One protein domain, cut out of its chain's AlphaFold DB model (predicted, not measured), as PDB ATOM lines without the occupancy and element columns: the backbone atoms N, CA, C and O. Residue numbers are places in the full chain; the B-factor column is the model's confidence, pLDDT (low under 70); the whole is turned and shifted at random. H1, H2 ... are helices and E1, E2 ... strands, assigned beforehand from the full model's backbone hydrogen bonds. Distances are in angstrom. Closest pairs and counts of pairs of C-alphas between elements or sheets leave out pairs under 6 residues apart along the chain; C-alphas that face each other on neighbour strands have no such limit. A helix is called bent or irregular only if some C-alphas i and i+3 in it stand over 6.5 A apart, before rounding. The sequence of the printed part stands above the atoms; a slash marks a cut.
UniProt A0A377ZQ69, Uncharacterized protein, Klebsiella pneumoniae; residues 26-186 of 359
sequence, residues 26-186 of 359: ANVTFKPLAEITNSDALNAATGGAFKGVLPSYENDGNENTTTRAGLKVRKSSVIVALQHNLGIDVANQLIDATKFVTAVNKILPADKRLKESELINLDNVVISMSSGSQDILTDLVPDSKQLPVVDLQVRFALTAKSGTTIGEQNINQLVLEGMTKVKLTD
ATOM      1  N   ALA A  26      91.867 110.079  73.684       81.75
ATOM      2  CA  ALA A  26      92.918 109.955  72.678       81.75
ATOM      3  C   ALA A  26      94.076 110.902  73.017       81.75
ATOM      4  O   ALA A  26      93.857 112.096  73.239       81.75
ATOM      5  N   ASN A  27      95.304 110.383  72.994       82.62
ATOM      6  CA  ASN A  27      96.515 111.191  73.109       82.62
ATOM      7  C   ASN A  27      97.128 111.415  71.722       82.62
ATOM      8  O   ASN A  27      97.395 110.471  70.976       82.62
ATOM      9  N   VAL A  28      97.405 112.677  71.412       86.75
ATOM     10  CA  VAL A  28      98.199 113.117  70.266       86.75
ATOM     11  C   VAL A  28      99.428 113.848  70.802       86.75
ATOM     12  O   VAL A  28      99.327 114.671  71.709       86.75
ATOM     13  N   THR A  29     100.603 113.557  70.248       87.94
ATOM     14  CA  THR A  29     101.858 114.196  70.661       87.94
ATOM     15  C   THR A  29     102.301 115.268  69.676       87.94
ATOM     16  O   THR A  29     101.954 115.228  68.496       87.94
ATOM     17  N   PHE A  30     103.116 116.211  70.144       91.88
ATOM     18  CA  PHE A  30     103.852 117.125  69.265       91.88
ATOM     19  C   PHE A  30     104.978 116.407  68.503       91.88
ATOM     20  O   PHE A  30     105.359 115.280  68.832       91.88
ATOM     21  N   LYS A  31     105.514 117.074  67.472       93.12
ATOM     22  CA  LYS A  31     106.785 116.727  66.825       93.12
ATOM     23  C   LYS A  31     107.889 116.577  67.887       93.12
ATOM     24  O   LYS A  31     107.857 117.293  68.892       93.12
ATOM     25  N   PRO A  32     108.920 115.747  67.652       91.25
ATOM     26  CA  PRO A  32     110.142 115.781  68.446       91.25
ATOM     27  C   PRO A  32     110.702 117.207  68.561       91.25
ATOM     28  O   PRO A  32     110.782 117.934  67.572       91.25
ATOM     29  N   LEU A  33     111.140 117.611  69.757       88.94
ATOM     30  CA  LEU A  33     111.588 118.987  70.042       88.94
ATOM     31  C   LEU A  33     112.751 119.468  69.143       88.94
ATOM     32  O   LEU A  33     112.904 120.669  68.896       88.94
ATOM     33  N   ALA A  34     113.547 118.527  68.627       90.75
ATOM     34  CA  ALA A  34     114.612 118.773  67.657       90.75
ATOM     35  C   ALA A  34     114.094 119.230  66.275       90.75
ATOM     36  O   ALA A  34     114.780 119.987  65.593       90.75
ATOM     37  N   GLU A  35     112.882 118.826  65.881       91.69
ATOM     38  CA  GLU A  35     112.244 119.177  64.601       91.69
ATOM     39  C   GLU A  35     111.445 120.490  64.661       91.69
ATOM     40  O   GLU A  35     111.041 121.027  63.630       91.69
ATOM     41  N   ILE A  36     111.190 121.020  65.861       91.00
ATOM     42  CA  ILE A  36     110.433 122.262  66.049       91.00
ATOM     43  C   ILE A  36     111.362 123.458  65.807       91.00
ATOM     44  O   ILE A  36     112.299 123.701  66.575       91.00
ATOM     45  N   THR A  37     111.094 124.229  64.752       88.75
ATOM     46  CA  THR A  37     111.868 125.426  64.387       88.75
ATOM     47  C   THR A  37     111.323 126.701  65.041       88.75
ATOM     48  O   THR A  37     110.202 126.743  65.553       88.75
ATOM     49  N   ASN A  38     112.079 127.802  64.948       82.00
ATOM     50  CA  ASN A  38     111.630 129.136  65.380       82.00
ATOM     51  C   ASN A  38     110.395 129.659  64.610       82.00
ATOM     52  O   ASN A  38     109.755 130.608  65.063       82.00
ATOM     53  N   SER A  39     110.071 129.065  63.455       84.88
ATOM     54  CA  SER A  39     108.863 129.334  62.658       84.88
ATOM     55  C   SER A  39     107.662 128.466  63.052       84.88
ATOM     56  O   SER A  39     106.521 128.894  62.857       84.88
ATOM     57  N   ASP A  40     107.901 127.277  63.617       87.44
ATOM     58  CA  ASP A  40     106.842 126.419  64.162       87.44
ATOM     59  C   ASP A  40     106.388 126.888  65.556       87.44
ATOM     60  O   ASP A  40     105.218 126.736  65.900       87.44
ATOM     61  N   ALA A  41     107.311 127.460  66.338       85.44
ATOM     62  CA  ALA A  41     107.119 127.857  67.733       85.44
ATOM     63  C   ALA A  41     105.840 128.685  67.987       85.44
ATOM     64  O   ALA A  41     105.517 129.630  67.258       85.44
ATOM     65  N   LEU A  42     105.139 128.369  69.081       87.75
ATOM     66  CA  LEU A  42     103.942 129.098  69.505       87.75
ATOM     67  C   LEU A  42     104.329 130.490  70.020       87.75
ATOM     68  O   LEU A  42     105.270 130.630  70.797       87.75
ATOM     69  N   ASN A  43     103.592 131.531  69.633       78.44
ATOM     70  CA  ASN A  43     103.856 132.886  70.119       78.44
ATOM     71  C   ASN A  43     103.093 133.136  71.424       78.44
ATOM     72  O   ASN A  43     101.863 133.142  71.415       78.44
ATOM     73  N   ALA A  44     103.800 133.434  72.513       76.75
ATOM     74  CA  ALA A  44     103.225 134.009  73.724       76.75
ATOM     75  C   ALA A  44     103.496 135.523  73.726       76.75
ATOM     76  O   ALA A  44     104.610 135.972  74.007       76.75
ATOM     77  N   ALA A  45     102.470 136.306  73.377       67.25
ATOM     78  CA  ALA A  45     102.523 137.765  73.370       67.25
ATOM     79  C   ALA A  45     101.853 138.307  74.632       67.25
ATOM     80  O   ALA A  45     100.634 138.283  74.778       67.25
ATOM     81  N   THR A  46     102.675 138.775  75.558       54.12
ATOM     82  CA  THR A  46     102.294 139.155  76.921       54.12
ATOM     83  C   THR A  46     102.048 140.661  77.029       54.12
ATOM     84  O   THR A  46     102.622 141.320  77.885       54.12
ATOM     85  N   GLY A  47     101.258 141.235  76.114       49.47
ATOM     86  CA  GLY A  47     101.003 142.679  76.039       49.47
ATOM     87  C   GLY A  47      99.523 143.047  76.153       49.47
ATOM     88  O   GLY A  47      98.650 142.281  75.761       49.47
ATOM     89  N   GLY A  48      99.233 144.251  76.655       43.91
ATOM     90  CA  GLY A  48      97.890 144.847  76.564       43.91
ATOM     91  C   GLY A  48      96.839 144.363  77.577       43.91
ATOM     92  O   GLY A  48      95.660 144.637  77.371       43.91
ATOM     93  N   ALA A  49      97.255 143.712  78.671       48.22
ATOM     94  CA  ALA A  49      96.421 143.345  79.826       48.22
ATOM     95  C   ALA A  49      95.228 142.399  79.535       48.22
ATOM     96  O   ALA A  49      94.069 142.789  79.671       48.22
ATOM     97  N   PHE A  50      95.540 141.138  79.191       51.03
ATOM     98  CA  PHE A  50      94.732 139.920  79.441       51.03
ATOM     99  C   PHE A  50      93.192 140.060  79.378       51.03
ATOM    100  O   PHE A  50      92.497 139.635  80.304       51.03
ATOM    101  N   LYS A  51      92.631 140.699  78.344       42.31
ATOM    102  CA  LYS A  51      91.284 141.281  78.467       42.31
ATOM    103  C   LYS A  51      90.165 140.231  78.571       42.31
ATOM    104  O   LYS A  51      89.738 139.654  77.579       42.31
ATOM    105  N   GLY A  52      89.718 140.020  79.810       44.25
ATOM    106  CA  GLY A  52      88.794 138.978  80.266       44.25
ATOM    107  C   GLY A  52      89.122 138.554  81.709       44.25
ATOM    108  O   GLY A  52      88.223 138.512  82.532       44.25
ATOM    109  N   VAL A  53      90.425 138.395  81.997       53.16
ATOM    110  CA  VAL A  53      91.134 138.281  83.295       53.16
ATOM    111  C   VAL A  53      90.630 137.319  84.391       53.16
ATOM    112  O   VAL A  53      89.476 137.337  84.794       53.16
ATOM    113  N   LEU A  54      91.591 136.690  85.081       42.75
ATOM    114  CA  LEU A  54      91.625 136.718  86.553       42.75
ATOM    115  C   LEU A  54      93.071 137.004  87.040       42.75
ATOM    116  O   LEU A  54      93.974 136.246  86.682       42.75
ATOM    117  N   PRO A  55      93.333 138.110  87.776       54.53
ATOM    118  CA  PRO A  55      94.677 138.522  88.214       54.53
ATOM    119  C   PRO A  55      94.844 138.411  89.753       54.53
ATOM    120  O   PRO A  55      94.131 137.641  90.388       54.53
ATOM    121  N   SER A  56      95.698 139.267  90.348       44.03
ATOM    122  CA  SER A  56      95.782 139.630  91.791       44.03
ATOM    123  C   SER A  56      96.468 138.593  92.730       44.03
ATOM    124  O   SER A  56      96.665 137.451  92.333       44.03
ATOM    125  N   TYR A  57      96.997 138.929  93.924       35.28
ATOM    126  CA  TYR A  57      96.693 140.081  94.802       35.28
ATOM    127  C   TYR A  57      97.842 140.955  95.350       35.28
ATOM    128  O   TYR A  57      97.540 142.064  95.785       35.28
ATOM    129  N   GLU A  58      99.116 140.554  95.336       28.84
ATOM    130  CA  GLU A  58     100.191 141.409  95.889       28.84
ATOM    131  C   GLU A  58     100.525 142.568  94.931       28.84
ATOM    132  O   GLU A  58     101.114 142.367  93.866       28.84
ATOM    133  N   ASN A  59     100.083 143.782  95.285       34.44
ATOM    134  CA  ASN A  59     100.015 144.938  94.383       34.44
ATOM    135  C   ASN A  59     100.763 146.184  94.901       34.44
ATOM    136  O   ASN A  59     100.298 147.310  94.720       34.44
ATOM    137  N   ASP A  60     101.948 145.994  95.483       27.66
ATOM    138  CA  ASP A  60     102.845 147.081  95.913       27.66
ATOM    139  C   ASP A  60     103.588 147.711  94.711       27.66
ATOM    140  O   ASP A  60     104.814 147.717  94.610       27.66
ATOM    141  N   GLY A  61     102.814 148.205  93.740       31.19
ATOM    142  CA  GLY A  61     103.295 148.840  92.513       31.19
ATOM    143  C   GLY A  61     102.271 148.759  91.378       31.19
ATOM    144  O   GLY A  61     102.097 147.706  90.764       31.19
ATOM    145  N   ASN A  62     101.616 149.883  91.062       35.84
ATOM    146  CA  ASN A  62     100.541 149.990  90.058       35.84
ATOM    147  C   ASN A  62     101.038 149.890  88.592       35.84
ATOM    148  O   ASN A  62     100.898 150.809  87.792       35.84
ATOM    149  N   GLU A  63     101.596 148.737  88.222       42.31
ATOM    150  CA  GLU A  63     101.958 148.361  86.841       42.31
ATOM    151  C   GLU A  63     101.609 146.885  86.513       42.31
ATOM    152  O   GLU A  63     102.030 146.313  85.501       42.31
ATOM    153  N   ASN A  64     100.844 146.230  87.390       35.41
ATOM    154  CA  ASN A  64     100.655 144.783  87.389       35.41
ATOM    155  C   ASN A  64      99.689 144.270  86.308       35.41
ATOM    156  O   ASN A  64      98.487 144.173  86.537       35.41
ATOM    157  N   THR A  65     100.232 143.864  85.150       36.78
ATOM    158  CA  THR A  65     100.078 142.501  84.560       36.78
ATOM    159  C   THR A  65     100.609 142.391  83.114       36.78
ATOM    160  O   THR A  65      99.850 142.101  82.197       36.78
ATOM    161  N   THR A  66     101.919 142.581  82.869       42.66
ATOM    162  CA  THR A  66     102.839 141.504  82.386       42.66
ATOM    163  C   THR A  66     104.239 141.975  81.964       42.66
ATOM    164  O   THR A  66     104.431 143.097  81.499       42.66
ATOM    165  N   THR A  67     105.201 141.051  82.127       44.69
ATOM    166  CA  THR A  67     106.540 140.951  81.504       44.69
ATOM    167  C   THR A  67     107.210 142.258  81.065       44.69
ATOM    168  O   THR A  67     107.168 142.646  79.899       44.69
ATOM    169  N   ARG A  68     107.950 142.869  81.991       47.59
ATOM    170  CA  ARG A  68     109.110 143.701  81.645       47.59
ATOM    171  C   ARG A  68     110.226 142.756  81.179       47.59
ATOM    172  O   ARG A  68     110.494 141.771  81.865       47.59
ATOM    173  N   ALA A  69     110.879 143.003  80.046       40.88
ATOM    174  CA  ALA A  69     112.025 142.180  79.647       40.88
ATOM    175  C   ALA A  69     113.263 142.493  80.500       40.88
ATOM    176  O   ALA A  69     113.482 143.630  80.912       40.88
ATOM    177  N   GLY A  70     114.087 141.481  80.770       44.00
ATOM    178  CA  GLY A  70     115.047 141.524  81.874       44.00
ATOM    179  C   GLY A  70     114.501 140.947  83.170       44.00
ATOM    180  O   GLY A  70     115.280 140.755  84.095       44.00
ATOM    181  N   LEU A  71     113.190 140.683  83.248       48.78
ATOM    182  CA  LEU A  71     112.565 140.072  84.410       48.78
ATOM    183  C   LEU A  71     111.978 138.696  84.107       48.78
ATOM    184  O   LEU A  71     111.529 138.382  82.999       48.78
ATOM    185  N   LYS A  72     111.921 137.951  85.206       54.22
ATOM    186  CA  LYS A  72     111.142 136.752  85.482       54.22
ATOM    187  C   LYS A  72     109.781 136.745  84.779       54.22
ATOM    188  O   LYS A  72     108.930 137.606  85.019       54.22
ATOM    189  N   VAL A  73     109.559 135.739  83.934       63.91
ATOM    190  CA  VAL A  73     108.284 135.512  83.236       63.91
ATOM    191  C   VAL A  73     107.554 134.351  83.907       63.91
ATOM    192  O   VAL A  73     107.955 133.207  83.728       63.91
ATOM    193  N   ARG A  74     106.487 134.615  84.674       69.81
ATOM    194  CA  ARG A  74     105.707 133.560  85.356       69.81
ATOM    195  C   ARG A  74     104.994 132.631  84.370       69.81
ATOM    196  O   ARG A  74     104.436 133.094  83.373       69.81
ATOM    197  N   LYS A  75     104.930 131.336  84.694       73.81
ATOM    198  CA  LYS A  75     104.229 130.307  83.899       73.81
ATOM    199  C   LYS A  75     102.772 130.674  83.606       73.81
ATOM    200  O   LYS A  75     102.359 130.644  82.448       73.81
ATOM    201  N   SER A  76     102.021 131.110  84.618       71.69
ATOM    202  CA  SER A  76     100.632 131.576  84.464       71.69
ATOM    203  C   SER A  76     100.466 132.675  83.404       71.69
ATOM    204  O   SER A  76      99.518 132.644  82.625       71.69
ATOM    205  N   SER A  77     101.423 133.606  83.301       72.19
ATOM    206  CA  SER A  77     101.380 134.684  82.303       72.19
ATOM    207  C   SER A  77     101.548 134.180  80.869       72.19
ATOM    208  O   SER A  77     100.961 134.742  79.946       72.19
ATOM    209  N   VAL A  78     102.323 133.110  80.679       77.75
ATOM    210  CA  VAL A  78     102.516 132.466  79.372       77.75
ATOM    211  C   VAL A  78     101.283 131.654  78.978       77.75
ATOM    212  O   VAL A  78     100.898 131.701  77.816       77.75
ATOM    213  N   ILE A  79     100.613 130.989  79.927       79.69
ATOM    214  CA  ILE A  79      99.355 130.266  79.668       79.69
ATOM    215  C   ILE A  79      98.282 131.217  79.116       79.69
ATOM    216  O   ILE A  79      97.737 130.953  78.047       79.69
ATOM    217  N   VAL A  80      98.032 132.357  79.772       76.94
ATOM    218  CA  VAL A  80      96.987 133.303  79.324       76.94
ATOM    219  C   VAL A  80      97.367 134.013  78.016       76.94
ATOM    220  O   VAL A  80      96.514 134.242  77.157       76.94
ATOM    221  N   ALA A  81      98.656 134.295  77.795       77.38
ATOM    222  CA  ALA A  81      99.135 134.801  76.508       77.38
ATOM    223  C   ALA A  81      98.978 133.774  75.367       77.38
ATOM    224  O   ALA A  81      98.675 134.158  74.236       77.38
ATOM    225  N   LEU A  82      99.149 132.476  75.654       83.94
ATOM    226  CA  LEU A  82      98.876 131.399  74.703       83.94
ATOM    227  C   LEU A  82      97.374 131.260  74.425       83.94
ATOM    228  O   LEU A  82      97.024 131.189  73.255       83.94
ATOM    229  N   GLN A  83      96.490 131.299  75.433       85.06
ATOM    230  CA  GLN A  83      95.028 131.263  75.226       85.06
ATOM    231  C   GLN A  83      94.591 132.325  74.201       85.06
ATOM    232  O   GLN A  83      94.096 131.990  73.121       85.06
ATOM    233  N   HIS A  84      94.909 133.597  74.465       79.12
ATOM    234  CA  HIS A  84      94.600 134.712  73.566       79.12
ATOM    235  C   HIS A  84      95.166 134.510  72.146       79.12
ATOM    236  O   HIS A  84      94.467 134.699  71.141       79.12
ATOM    237  N   ASN A  85      96.433 134.099  72.035       81.38
ATOM    238  CA  ASN A  85      97.103 133.923  70.744       81.38
ATOM    239  C   ASN A  85      96.690 132.654  69.987       81.38
ATOM    240  O   ASN A  85      96.932 132.578  68.783       81.38
ATOM    241  N   LEU A  86      96.032 131.708  70.651       88.12
ATOM    242  CA  LEU A  86      95.446 130.513  70.052       88.12
ATOM    243  C   LEU A  86      93.953 130.666  69.742       88.12
ATOM    244  O   LEU A  86      93.400 129.793  69.093       88.12
ATOM    245  N   GLY A  87      93.306 131.762  70.154       87.50
ATOM    246  CA  GLY A  87      91.870 131.953  69.912       87.50
ATOM    247  C   GLY A  87      90.979 131.300  70.966       87.50
ATOM    248  O   GLY A  87      89.863 130.894  70.655       87.50
ATOM    249  N   ILE A  88      91.476 131.188  72.196       87.12
ATOM    250  CA  ILE A  88      90.759 130.676  73.365       87.12
ATOM    251  C   ILE A  88      90.486 131.858  74.303       87.12
ATOM    252  O   ILE A  88      91.366 132.698  74.515       87.12
ATOM    253  N   ASP A  89      89.274 131.940  74.844       82.94
ATOM    254  CA  ASP A  89      88.882 132.989  75.783       82.94
ATOM    255  C   ASP A  89      89.214 132.644  77.251       82.94
ATOM    256  O   ASP A  89      89.836 131.628  77.569       82.94
ATOM    257  N   VAL A  90      88.802 133.516  78.173       74.88
ATOM    258  CA  VAL A  90      89.076 133.366  79.612       74.88
ATOM    259  C   VAL A  90      88.152 132.378  80.333       74.88
ATOM    260  O   VAL A  90      88.455 131.985  81.457       74.88
ATOM    261  N   ALA A  91      87.069 131.933  79.690       80.62
ATOM    262  CA  ALA A  91      86.268 130.791  80.126       80.62
ATOM    263  C   ALA A  91      86.841 129.453  79.607       80.62
ATOM    264  O   ALA A  91      86.317 128.391  79.943       80.62
ATOM    265  N   ASN A  92      87.956 129.489  78.863       86.19
ATOM    266  CA  ASN A  92      88.557 128.384  78.109       86.19
ATOM    267  C   ASN A  92      87.743 127.952  76.874       86.19
ATOM    268  O   ASN A  92      87.974 126.863  76.350       86.19
ATOM    269  N   GLN A  93      86.813 128.774  76.384       88.06
ATOM    270  CA  GLN A  93      86.036 128.477  75.181       88.06
ATOM    271  C   GLN A  93      86.837 128.825  73.920       88.06
ATOM    272  O   GLN A  93      87.554 129.827  73.870       88.06
ATOM    273  N   LEU A  94      86.725 127.991  72.883       88.56
ATOM    274  CA  LEU A  94      87.369 128.237  71.592       88.56
ATOM    275  C   LEU A  94      86.543 129.245  70.781       88.56
ATOM    276  O   LEU A  94      85.483 128.903  70.261       88.56
ATOM    277  N   ILE A  95      87.046 130.474  70.654       88.75
ATOM    278  CA  ILE A  95      86.398 131.565  69.905       88.75
ATOM    279  C   ILE A  95      86.905 131.697  68.460       88.75
ATOM    280  O   ILE A  95      86.247 132.335  67.644       88.75
ATOM    281  N   ASP A  96      88.055 131.102  68.129       90.12
ATOM    282  CA  ASP A  96      88.645 131.127  66.783       90.12
ATOM    283  C   ASP A  96      89.347 129.788  66.478       90.12
ATOM    284  O   ASP A  96      90.521 129.570  66.796       90.12
ATOM    285  N   ALA A  97      88.591 128.861  65.880       90.69
ATOM    286  CA  ALA A  97      89.071 127.518  65.557       90.69
ATOM    287  C   ALA A  97      90.153 127.514  64.470       90.69
ATOM    288  O   ALA A  97      91.126 126.764  64.583       90.69
ATOM    289  N   THR A  98      90.034 128.386  63.466       92.44
ATOM    290  CA  THR A  98      91.029 128.561  62.402       92.44
ATOM    291  C   THR A  98      92.390 128.933  62.983       92.44
ATOM    292  O   THR A  98      93.404 128.323  62.636       92.44
ATOM    293  N   LYS A  99      92.433 129.881  63.927       91.81
ATOM    294  CA  LYS A  99      93.654 130.320  64.621       91.81
ATOM    295  C   LYS A  99      94.252 129.226  65.503       91.81
ATOM    296  O   LYS A  99      95.465 129.010  65.433       91.81
ATOM    297  N   PHE A 100      93.426 128.496  66.260       92.69
ATOM    298  CA  PHE A 100      93.878 127.365  67.076       92.69
ATOM    299  C   PHE A 100      94.524 126.278  66.212       92.69
ATOM    300  O   PHE A 100      95.695 125.941  66.404       92.69
ATOM    301  N   VAL A 101      93.794 125.784  65.207       92.75
ATOM    302  CA  VAL A 101      94.249 124.716  64.305       92.75
ATOM    303  C   VAL A 101      95.491 125.157  63.525       92.75
ATOM    304  O   VAL A 101      96.471 124.415  63.468       92.75
ATOM    305  N   THR A 102      95.519 126.388  63.004       92.44
ATOM    306  CA  THR A 102      96.670 126.942  62.264       92.44
ATOM    307  C   THR A 102      97.930 127.073  63.122       92.44
ATOM    308  O   THR A 102      99.039 126.906  62.612       92.44
ATOM    309  N   ALA A 103      97.803 127.384  64.413       91.75
ATOM    310  CA  ALA A 103      98.948 127.470  65.316       91.75
ATOM    311  C   ALA A 103      99.441 126.081  65.753       91.75
ATOM    312  O   ALA A 103     100.636 125.795  65.678       91.75
ATOM    313  N   VAL A 104      98.522 125.202  66.155       92.56
ATOM    314  CA  VAL A 104      98.824 123.863  66.681       92.56
ATOM    315  C   VAL A 104      99.364 122.925  65.586       92.56
ATOM    316  O   VAL A 104     100.353 122.228  65.812       92.56
ATOM    317  N   ASN A 105      98.839 122.974  64.356       94.38
ATOM    318  CA  ASN A 105      99.294 122.128  63.234       94.38
ATOM    319  C   ASN A 105     100.707 122.435  62.697       94.38
ATOM    320  O   ASN A 105     101.192 121.730  61.801       94.38
ATOM    321  N   LYS A 106     101.375 123.469  63.222       93.06
ATOM    322  CA  LYS A 106     102.809 123.705  62.996       93.06
ATOM    323  C   LYS A 106     103.667 122.740  63.805       93.06
ATOM    324  O   LYS A 106     104.656 122.220  63.301       93.06
ATOM    325  N   ILE A 107     103.266 122.483  65.048       94.44
ATOM    326  CA  ILE A 107     104.022 121.683  66.016       94.44
ATOM    327  C   ILE A 107     103.515 120.245  66.147       94.44
ATOM    328  O   ILE A 107     104.209 119.433  66.746       94.44
ATOM    329  N   LEU A 108     102.355 119.899  65.583       93.44
ATOM    330  CA  LEU A 108     101.914 118.506  65.459       93.44
ATOM    331  C   LEU A 108     102.626 117.763  64.304       93.44
ATOM    332  O   LEU A 108     102.968 118.389  63.292       93.44
ATOM    333  N   PRO A 109     102.825 116.433  64.420       91.69
ATOM    334  CA  PRO A 109     103.219 115.563  63.314       91.69
ATOM    335  C   PRO A 109     102.257 115.675  62.125       91.69
ATOM    336  O   PRO A 109     101.062 115.933  62.294       91.69
ATOM    337  N   ALA A 110     102.764 115.477  60.908       89.44
ATOM    338  CA  ALA A 110     101.992 115.699  59.682       89.44
ATOM    339  C   ALA A 110     100.757 114.783  59.560       89.44
ATOM    340  O   ALA A 110      99.729 115.209  59.039       89.44
ATOM    341  N   ASP A 111     100.848 113.563  60.090       88.00
ATOM    342  CA  ASP A 111      99.809 112.528  60.162       88.00
ATOM    343  C   ASP A 111      98.869 112.669  61.380       88.00
ATOM    344  O   ASP A 111      97.982 111.841  61.587       88.00
ATOM    345  N   LYS A 112      99.083 113.696  62.213       88.75
ATOM    346  CA  LYS A 112      98.322 113.982  63.441       88.75
ATOM    347  C   LYS A 112      97.694 115.380  63.449       88.75
ATOM    348  O   LYS A 112      97.226 115.835  64.487       88.75
ATOM    349  N   ARG A 113      97.695 116.069  62.306       90.62
ATOM    350  CA  ARG A 113      97.098 117.402  62.150       90.62
ATOM    351  C   ARG A 113      95.585 117.375  62.347       90.62
ATOM    352  O   ARG A 113      94.904 116.539  61.764       90.62
ATOM    353  N   LEU A 114      95.092 118.353  63.101       90.44
ATOM    354  CA  LEU A 114      93.670 118.581  63.345       90.44
ATOM    355  C   LEU A 114      93.018 119.327  62.175       90.44
ATOM    356  O   LEU A 114      93.691 120.055  61.438       90.44
ATOM    357  N   LYS A 115      91.699 119.215  62.046       91.06
ATOM    358  CA  LYS A 115      90.867 119.959  61.088       91.06
ATOM    359  C   LYS A 115      89.852 120.803  61.857       91.06
ATOM    360  O   LYS A 115      89.341 120.384  62.888       91.06
ATOM    361  N   GLU A 116      89.487 121.973  61.341       90.56
ATOM    362  CA  GLU A 116      88.495 122.845  62.000       90.56
ATOM    363  C   GLU A 116      87.124 122.160  62.151       90.56
ATOM    364  O   GLU A 116      86.453 122.315  63.170       90.56
ATOM    365  N   SER A 117      86.757 121.307  61.189       88.62
ATOM    366  CA  SER A 117      85.550 120.474  61.219       88.62
ATOM    367  C   SER A 117      85.509 119.460  62.367       88.62
ATOM    368  O   SER A 117      84.431 119.016  62.748       88.62
ATOM    369  N   GLU A 118      86.656 119.088  62.938       86.81
ATOM    370  CA  GLU A 118      86.732 118.149  64.065       86.81
ATOM    371  C   GLU A 118      86.339 118.822  65.391       86.81
ATOM    372  O   GLU A 118      85.950 118.135  66.335       86.81
ATOM    373  N   LEU A 119      86.395 120.159  65.452       88.19
ATOM    374  CA  LEU A 119      86.205 120.963  66.665       88.19
ATOM    375  C   LEU A 119      84.792 121.563  66.809       88.19
ATOM    376  O   LEU A 119      84.529 122.273  67.773       88.19
ATOM    377  N   ILE A 120      83.853 121.262  65.904       87.06
ATOM    378  CA  ILE A 120      82.475 121.808  65.916       87.06
ATOM    379  C   ILE A 120      81.756 121.535  67.258       87.06
ATOM    380  O   ILE A 120      81.056 122.392  67.807       87.06
ATOM    381  N   ASN A 121      81.978 120.348  67.824       88.81
ATOM    382  CA  ASN A 121      81.370 119.882  69.074       88.81
ATOM    383  C   ASN A 121      82.193 120.206  70.332       88.81
ATOM    384  O   ASN A 121      81.816 119.803  71.429       88.81
ATOM    385  N   LEU A 122      83.302 120.935  70.201       89.25
ATOM    386  CA  LEU A 122      84.144 121.339  71.324       89.25
ATOM    387  C   LEU A 122      83.390 122.280  72.277       89.25
ATOM    388  O   LEU A 122      82.656 123.164  71.828       89.25
ATOM    389  N   ASP A 123      83.590 122.082  73.578       87.19
ATOM    390  CA  ASP A 123      83.107 122.949  74.658       87.19
ATOM    391  C   ASP A 123      84.240 123.837  75.197       87.19
ATOM    392  O   ASP A 123      84.141 125.063  75.182       87.19
ATOM    393  N   ASN A 124      85.352 123.216  75.610       89.38
ATOM    394  CA  ASN A 124      86.467 123.898  76.269       89.38
ATOM    395  C   ASN A 124      87.852 123.365  75.858       89.38
ATOM    396  O   ASN A 124      88.001 122.215  75.440       89.38
ATOM    397  N   VAL A 125      88.867 124.227  76.007       90.12
ATOM    398  CA  VAL A 125      90.293 123.955  75.775       90.12
ATOM    399  C   VAL A 125      91.117 124.403  76.980       90.12
ATOM    400  O   VAL A 125      91.523 125.562  77.088       90.12
ATOM    401  N   VAL A 126      91.413 123.477  77.889       88.94
ATOM    402  CA  VAL A 126      92.263 123.763  79.052       88.94
ATOM    403  C   VAL A 126      93.734 123.641  78.653       88.94
ATOM    404  O   VAL A 126      94.201 122.555  78.304       88.94
ATOM    405  N   ILE A 127      94.477 124.749  78.728       86.75
ATOM    406  CA  ILE A 127      95.940 124.758  78.576       86.75
ATOM    407  C   ILE A 127      96.588 124.552  79.946       86.75
ATOM    408  O   ILE A 127      96.307 125.278  80.898       86.75
ATOM    409  N   SER A 128      97.515 123.605  80.031       81.62
ATOM    410  CA  SER A 128      98.314 123.334  81.224       81.62
ATOM    411  C   SER A 128      99.787 123.112  80.875       81.62
ATOM    412  O   SER A 128     100.141 122.783  79.742       81.62
ATOM    413  N   MET A 129     100.656 123.297  81.866       77.75
ATOM    414  CA  MET A 129     102.047 122.837  81.844       77.75
ATOM    415  C   MET A 129     102.140 121.605  82.754       77.75
ATOM    416  O   MET A 129     101.378 121.498  83.715       77.75
ATOM    417  N   SER A 130     103.018 120.652  82.438       63.62
ATOM    418  CA  SER A 130     102.987 119.309  83.044       63.62
ATOM    419  C   SER A 130     103.107 119.269  84.571       63.62
ATOM    420  O   SER A 130     103.827 120.060  85.185       63.62
ATOM    421  N   SER A 131     102.484 118.245  85.161       46.81
ATOM    422  CA  SER A 131     102.586 117.882  86.576       46.81
ATOM    423  C   SER A 131     104.041 117.789  87.048       46.81
ATOM    424  O   SER A 131     104.787 116.914  86.614       46.81
ATOM    425  N   GLY A 132     104.430 118.684  87.958       44.75
ATOM    426  CA  GLY A 132     105.772 118.732  88.545       44.75
ATOM    427  C   GLY A 132     105.992 119.997  89.373       44.75
ATOM    428  O   GLY A 132     106.408 119.918  90.523       44.75
ATOM    429  N   SER A 133     105.602 121.163  88.844       45.78
ATOM    430  CA  SER A 133     105.444 122.380  89.651       45.78
ATOM    431  C   SER A 133     103.977 122.578  90.021       45.78
ATOM    432  O   SER A 133     103.193 122.981  89.165       45.78
ATOM    433  N   GLN A 134     103.617 122.343  91.290       46.62
ATOM    434  CA  GLN A 134     102.314 122.762  91.838       46.62
ATOM    435  C   GLN A 134     102.116 124.284  91.759       46.62
ATOM    436  O   GLN A 134     100.988 124.763  91.714       46.62
ATOM    437  N   ASP A 135     103.215 125.038  91.717       59.44
ATOM    438  CA  ASP A 135     103.196 126.490  91.686       59.44
ATOM    439  C   ASP A 135     103.312 127.053  90.253       59.44
ATOM    440  O   ASP A 135     104.400 127.163  89.677       59.44
ATOM    441  N   ILE A 136     102.170 127.455  89.686       56.38
ATOM    442  CA  ILE A 136     102.063 128.198  88.415       56.38
ATOM    443  C   ILE A 136     102.542 129.659  88.510       56.38
ATOM    444  O   ILE A 136     102.628 130.346  87.488       56.38
ATOM    445  N   LEU A 137     102.853 130.142  89.717       55.34
ATOM    446  CA  LEU A 137     103.475 131.439  89.975       55.34
ATOM    447  C   LEU A 137     105.006 131.370  89.843       55.34
ATOM    448  O   LEU A 137     105.637 132.425  89.784       55.34
ATOM    449  N   THR A 138     105.594 130.168  89.730       64.31
ATOM    450  CA  THR A 138     107.020 130.015  89.402       64.31
ATOM    451  C   THR A 138     107.369 130.635  88.052       64.31
ATOM    452  O   THR A 138     106.591 130.631  87.088       64.31
ATOM    453  N   ASP A 139     108.593 131.146  87.982       62.72
ATOM    454  CA  ASP A 139     109.164 131.714  86.771       62.72
ATOM    455  C   ASP A 139     109.463 130.599  85.757       62.72
ATOM    456  O   ASP A 139     110.040 129.567  86.098       62.72
ATOM    457  N   LEU A 140     109.069 130.806  84.501       67.69
ATOM    458  CA  LEU A 140     109.431 129.947  83.374       67.69
ATOM    459  C   LEU A 140     110.867 130.222  82.909       67.69
ATOM    460  O   LEU A 140     111.608 129.292  82.612       67.69
ATOM    461  N   VAL A 141     111.261 131.498  82.880       64.06
ATOM    462  CA  VAL A 141     112.649 131.941  82.689       64.06
ATOM    463  C   VAL A 141     112.965 133.120  83.608       64.06
ATOM    464  O   VAL A 141     112.083 133.959  83.824       64.06
ATOM    465  N   PRO A 142     114.208 133.225  84.121       52.47
ATOM    466  CA  PRO A 142     114.649 134.374  84.907       52.47
ATOM    467  C   PRO A 142     114.834 135.633  84.047       52.47
ATOM    468  O   PRO A 142     114.599 136.731  84.543       52.47
ATOM    469  N   ASP A 143     115.205 135.482  82.768       57.12
ATOM    470  CA  ASP A 143     115.326 136.588  81.815       57.12
ATOM    471  C   ASP A 143     114.910 136.179  80.386       57.12
ATOM    472  O   ASP A 143     115.500 135.303  79.754       57.12
ATOM    473  N   SER A 144     113.902 136.876  79.856       57.66
ATOM    474  CA  SER A 144     113.390 136.760  78.482       57.66
ATOM    475  C   SER A 144     114.191 137.547  77.424       57.66
ATOM    476  O   SER A 144     113.821 137.558  76.246       57.66
ATOM    477  N   LYS A 145     115.290 138.219  77.808       55.19
ATOM    478  CA  LYS A 145     116.291 138.768  76.874       55.19
ATOM    479  C   LYS A 145     117.164 137.655  76.289       55.19
ATOM    480  O   LYS A 145     117.313 137.588  75.075       55.19
ATOM    481  N   GLN A 146     117.722 136.798  77.150       55.12
ATOM    482  CA  GLN A 146     118.687 135.760  76.759       55.12
ATOM    483  C   GLN A 146     118.014 134.556  76.086       55.12
ATOM    484  O   GLN A 146     118.572 133.976  75.160       55.12
ATOM    485  N   LEU A 147     116.797 134.210  76.522       62.12
ATOM    486  CA  LEU A 147     116.008 133.096  75.992       62.12
ATOM    487  C   LEU A 147     114.675 133.611  75.408       62.12
ATOM    488  O   LEU A 147     113.629 133.503  76.050       62.12
ATOM    489  N   PRO A 148     114.682 134.206  74.195       68.50
ATOM    490  CA  PRO A 148     113.469 134.693  73.525       68.50
ATOM    491  C   PRO A 148     112.608 133.562  72.937       68.50
ATOM    492  O   PRO A 148     111.461 133.792  72.547       68.50
ATOM    493  N   VAL A 149     113.154 132.347  72.861       77.62
ATOM    494  CA  VAL A 149     112.439 131.095  72.591       77.62
ATOM    495  C   VAL A 149     112.797 130.135  73.720       77.62
ATOM    496  O   VAL A 149     113.971 130.022  74.071       77.62
ATOM    497  N   VAL A 150     111.791 129.485  74.300       80.12
ATOM    498  CA  VAL A 150     111.936 128.574  75.440       80.12
ATOM    499  C   VAL A 150     111.283 127.234  75.131       80.12
ATOM    500  O   VAL A 150     110.202 127.188  74.539       80.12
ATOM    501  N   ASP A 151     111.931 126.149  75.545       85.62
ATOM    502  CA  ASP A 151     111.360 124.808  75.472       85.62
ATOM    503  C   ASP A 151     110.357 124.619  76.626       85.62
ATOM    504  O   ASP A 151     110.635 124.976  77.774       85.62
ATOM    505  N   LEU A 152     109.171 124.086  76.330       84.00
ATOM    506  CA  LEU A 152     108.052 124.013  77.267       84.00
ATOM    507  C   LEU A 152     107.248 122.720  77.089       84.00
ATOM    508  O   LEU A 152     106.700 122.476  76.016       84.00
ATOM    509  N   GLN A 153     107.099 121.940  78.162       86.94
ATOM    510  CA  GLN A 153     106.138 120.835  78.209       86.94
ATOM    511  C   GLN A 153     104.725 121.405  78.393       86.94
ATOM    512  O   GLN A 153     104.399 121.952  79.451       86.94
ATOM    513  N   VAL A 154     103.883 121.256  77.372       87.31
ATOM    514  CA  VAL A 154     102.483 121.705  77.377       87.31
ATOM    515  C   VAL A 154     101.528 120.526  77.249       87.31
ATOM    516  O   VAL A 154     101.852 119.505  76.640       87.31
ATOM    517  N   ARG A 155     100.329 120.694  77.804       89.19
ATOM    518  CA  ARG A 155      99.188 119.806  77.606       89.19
ATOM    519  C   ARG A 155      97.928 120.630  77.358       89.19
ATOM    520  O   ARG A 155      97.535 121.431  78.206       89.19
ATOM    521  N   PHE A 156      97.290 120.388  76.221       90.56
ATOM    522  CA  PHE A 156      95.962 120.883  75.878       90.56
ATOM    523  C   PHE A 156      94.963 119.753  76.114       90.56
ATOM    524  O   PHE A 156      95.119 118.676  75.542       90.56
ATOM    525  N   ALA A 157      93.951 119.983  76.945       90.88
ATOM    526  CA  ALA A 157      92.807 119.086  77.082       90.88
ATOM    527  C   ALA A 157      91.599 119.724  76.389       90.88
ATOM    528  O   ALA A 157      91.161 120.806  76.778       90.88
ATOM    529  N   LEU A 158      91.106 119.066  75.342       91.88
ATOM    530  CA  LEU A 158      89.963 119.479  74.537       91.88
ATOM    531  C   LEU A 158      88.776 118.587  74.909       91.88
ATOM    532  O   LEU A 158      88.854 117.367  74.746       91.88
ATOM    533  N   THR A 159      87.693 119.182  75.404       91.31
ATOM    534  CA  THR A 159      86.526 118.443  75.916       91.31
ATOM    535  C   THR A 159      85.297 118.714  75.056       91.31
ATOM    536  O   THR A 159      85.020 119.865  74.712       91.31
ATOM    537  N   ALA A 160      84.561 117.664  74.691       89.31
ATOM    538  CA  ALA A 160      83.334 117.782  73.909       89.31
ATOM    539  C   ALA A 160      82.174 118.356  74.745       89.31
ATOM    540  O   ALA A 160      82.145 118.227  75.969       89.31
ATOM    541  N   LYS A 161      81.179 118.943  74.072       88.69
ATOM    542  CA  LYS A 161      79.883 119.284  74.676       88.69
ATOM    543  C   LYS A 161      79.211 118.009  75.190       88.69
ATOM    544  O   LYS A 161      79.324 116.955  74.562       88.69
ATOM    545  N   SER A 162      78.497 118.106  76.312       86.38
ATOM    546  CA  SER A 162      77.822 116.963  76.945       86.38
ATOM    547  C   SER A 162      76.961 116.175  75.946       86.38
ATOM    548  O   SER A 162      76.163 116.770  75.218       86.38
ATOM    549  N   GLY A 163      77.142 114.852  75.892       83.75
ATOM    550  CA  GLY A 163      76.454 113.964  74.946       83.75
ATOM    551  C   GLY A 163      76.926 114.054  73.486       83.75
ATOM    552  O   GLY A 163      76.204 113.615  72.593       83.75
ATOM    553  N   THR A 164      78.105 114.626  73.214       88.00
ATOM    554  CA  THR A 164      78.679 114.749  71.859       88.00
ATOM    555  C   THR A 164      80.143 114.295  71.798       88.00
ATOM    556  O   THR A 164      80.777 114.040  72.821       88.00
ATOM    557  N   THR A 165      80.688 114.200  70.584       86.81
ATOM    558  CA  THR A 165      82.064 113.761  70.310       86.81
ATOM    559  C   THR A 165      82.836 114.757  69.443       86.81
ATOM    560  O   THR A 165      82.263 115.458  68.607       86.81
ATOM    561  N   ILE A 166      84.154 114.801  69.633       83.62
ATOM    562  CA  ILE A 166      85.144 115.550  68.853       83.62
ATOM    563  C   ILE A 166      85.793 114.619  67.822       83.62
ATOM    564  O   ILE A 166      86.157 113.481  68.129       83.62
ATOM    565  N   GLY A 167      85.997 115.156  66.620       74.12
ATOM    566  CA  GLY A 167      86.793 114.556  65.552       74.12
ATOM    567  C   GLY A 167      86.301 113.233  64.961       74.12
ATOM    568  O   GLY A 167      85.340 112.611  65.408       74.12
ATOM    569  N   GLU A 168      87.017 112.777  63.931       69.56
ATOM    570  CA  GLU A 168      86.709 111.545  63.178       69.56
ATOM    571  C   GLU A 168      86.812 110.269  64.040       69.56
ATOM    572  O   GLU A 168      86.300 109.215  63.668       69.56
ATOM    573  N   GLN A 169      87.438 110.374  65.216       69.88
ATOM    574  CA  GLN A 169      87.644 109.289  66.180       69.88
ATOM    575  C   GLN A 169      86.460 109.088  67.144       69.88
ATOM    576  O   GLN A 169      86.458 108.112  67.887       69.88
ATOM    577  N   ASN A 170      85.456 109.976  67.134       78.50
ATOM    578  CA  ASN A 170      84.287 109.932  68.024       78.50
ATOM    579  C   ASN A 170      84.632 109.863  69.527       78.50
ATOM    580  O   ASN A 170      84.083 109.062  70.282       78.50
ATOM    581  N   ILE A 171      85.531 110.742  69.967       83.56
ATOM    582  CA  ILE A 171      86.022 110.827  71.352       83.56
ATOM    583  C   ILE A 171      85.380 111.997  72.103       83.56
ATOM    584  O   ILE A 171      85.174 113.065  71.538       83.56
ATOM    585  N   ASN A 172      85.084 111.832  73.392       85.75
ATOM    586  CA  ASN A 172      84.582 112.919  74.246       85.75
ATOM    587  C   ASN A 172      85.710 113.770  74.872       85.75
ATOM    588  O   ASN A 172      85.457 114.902  75.291       85.75
ATOM    589  N   GLN A 173      86.958 113.281  74.871       88.94
ATOM    590  CA  GLN A 173      88.140 114.066  75.232       88.94
ATOM    591  C   GLN A 173      89.343 113.759  74.324       88.94
ATOM    592  O   GLN A 173      89.718 112.604  74.128       88.94
ATOM    593  N   LEU A 174      89.988 114.817  73.830       89.25
ATOM    594  CA  LEU A 174      91.248 114.773  73.086       89.25
ATOM    595  C   LEU A 174      92.342 115.479  73.896       89.25
ATOM    596  O   LEU A 174      92.146 116.593  74.382       89.25
ATOM    597  N   VAL A 175      93.506 114.847  74.035       89.75
ATOM    598  CA  VAL A 175      94.669 115.409  74.730       89.75
ATOM    599  C   VAL A 175      95.814 115.603  73.744       89.75
ATOM    600  O   VAL A 175      96.244 114.653  73.096       89.75
ATOM    601  N   LEU A 176      96.329 116.831  73.658       90.06
ATOM    602  CA  LEU A 176      97.546 117.157  72.910       90.06
ATOM    603  C   LEU A 176      98.668 117.429  73.916       90.06
ATOM    604  O   LEU A 176      98.573 118.407  74.658       90.06
ATOM    605  N   GLU A 177      99.715 116.605  73.975       89.12
ATOM    606  CA  GLU A 177     100.777 116.765  74.984       89.12
ATOM    607  C   GLU A 177     102.201 116.503  74.476       89.12
ATOM    608  O   GLU A 177     102.437 115.723  73.554       89.12
ATOM    609  N   GLY A 178     103.177 117.188  75.076       88.62
ATOM    610  CA  GLY A 178     104.595 117.047  74.737       88.62
ATOM    611  C   GLY A 178     105.391 118.341  74.897       88.62
ATOM    612  O   GLY A 178     104.858 119.387  75.278       88.62
ATOM    613  N   MET A 179     106.680 118.258  74.573       89.19
ATOM    614  CA  MET A 179     107.568 119.414  74.509       89.19
ATOM    615  C   MET A 179     107.291 120.218  73.237       89.19
ATOM    616  O   MET A 179     107.217 119.662  72.144       89.19
ATOM    617  N   THR A 180     107.207 121.537  73.369       90.12
ATOM    618  CA  THR A 180     107.158 122.477  72.246       90.12
ATOM    619  C   THR A 180     108.069 123.675  72.497       90.12
ATOM    620  O   THR A 180     108.609 123.830  73.589       90.12
ATOM    621  N   LYS A 181     108.224 124.545  71.497       89.81
ATOM    622  CA  LYS A 181     108.914 125.832  71.638       89.81
ATOM    623  C   LYS A 181     107.902 126.958  71.737       89.81
ATOM    624  O   LYS A 181     107.003 127.066  70.902       89.81
ATOM    625  N   VAL A 182     108.080 127.820  72.732       84.25
ATOM    626  CA  VAL A 182     107.306 129.051  72.902       84.25
ATOM    627  C   VAL A 182     108.216 130.251  72.697       84.25
ATOM    628  O   VAL A 182     109.226 130.410  73.376       84.25
ATOM    629  N   LYS A 183     107.843 131.121  71.764       80.50
ATOM    630  CA  LYS A 183     108.488 132.409  71.532       80.50
ATOM    631  C   LYS A 183     107.867 133.462  72.445       80.50
ATOM    632  O   LYS A 183     106.664 133.713  72.373       80.50
ATOM    633  N   LEU A 184     108.693 134.088  73.278       73.31
ATOM    634  CA  LEU A 184     108.298 135.146  74.205       73.31
ATOM    635  C   LEU A 184     108.448 136.505  73.506       73.31
ATOM    636  O   LEU A 184     109.559 137.010  73.341       73.31
ATOM    637  N   THR A 185     107.338 137.108  73.074       64.88
ATOM    638  CA  THR A 185     107.360 138.445  72.457       64.88
ATOM    639  C   THR A 185     106.974 139.513  73.470       64.88
ATOM    640  O   THR A 185     105.795 139.724  73.759       64.88
ATOM    641  N   ASP A 186     107.992 140.196  73.980       62.06
ATOM    642  CA  ASP A 186     107.874 141.389  74.815       62.06
ATOM    643  C   ASP A 186     107.419 142.608  73.988       62.06
ATOM    644  O   ASP A 186     107.992 142.932  72.946       62.06
TER     645      ASP A 186
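Overview. This is residues 26 to 186 of the 359 residues of an uncharacterized protein of Klebsiella pneumoniae (UniProt A0A377ZQ69). A strongly twisted sheet, built on the long, bent hairpin of E5 and E6, bends partly round H1, with E2 and E3 at its edges. H2 packs on H1 and the sheet, short H3 packs on H2, and residues 57 to 63 stick out. The printed part has 161 residues, with E1 E2 H1 H2 H3 E3 E4 E5 E6 along it; the class is mixed, with under half of the residues in named elements. It is compact, with a radius of gyration of the C-alphas of 16.0 A and spans of 49 by 35 by 28 A.

Arrangement. Start at E1, residues 26 to 29, parallel to E6, residues 173 to 185; N 28 and O 175 are within hydrogen-bond range at 2.8 A. On the same side of E6 you find E2, residues 42 to 45, also parallel, with N 44 and O 183 at 2.9 A. On the other side E5, residues 149 to 160, forms an antiparallel hairpin with E6, N 156 and O 176 at 2.8 A. E3, residues 122 to 129, is antiparallel to E5, N 126 and O 157 at 2.9 A. H1, residues 75 to 86, is on this branched sheet; its closest C-alphas to E2 are Ala 81 and Ala 44, 5.0 A. H2, residues 97 to 107, is on it at a height of 6.0 A, over none of the strands. H2 touches residues 85 to 86 of H1 alone, closest C-alphas Phe 100 and Leu 86, 4.6 A, at a steep tilt of 62 degrees, opposite ways. H3, residues 116 to 119, touches H2, closest C-alphas Glu 116 and Ala 97, 5.9 A. E4, residues 139 to 141, pairs with no named strand; residues 73 to 74 pair antiparallel with it. Every O i to N i+4 pair is within hydrogen-bond range in H1, 5 of 7 in H2; H3 is too short for one.

Along the chain. Find C-alpha 26 at (92.918, 109.955, 72.678), where E1 begins. H1 runs 16.4 A from C-alpha 75 at (104.229, 130.307, 83.899), H2 16.1 A and E3 20.8 A. E5 covers 32.0 A and bends by 60 degrees at residue 152; E6 covers 31.2 A, bends by 76 degrees at residue 179 and ends at C-alpha 185, (107.360, 138.445, 72.457).

Size, cuts and confidence. The two C-alphas farthest apart, those of Asp 60 and Glu 168, are 50.9 A apart. The printed part has no cut; the links E1 to E2, E2 to H1 and E5 to E6 are long. Look for pLDDT under 70 at residues 45 to 74, 130 to 148, 168 to 169 and 185 to 186.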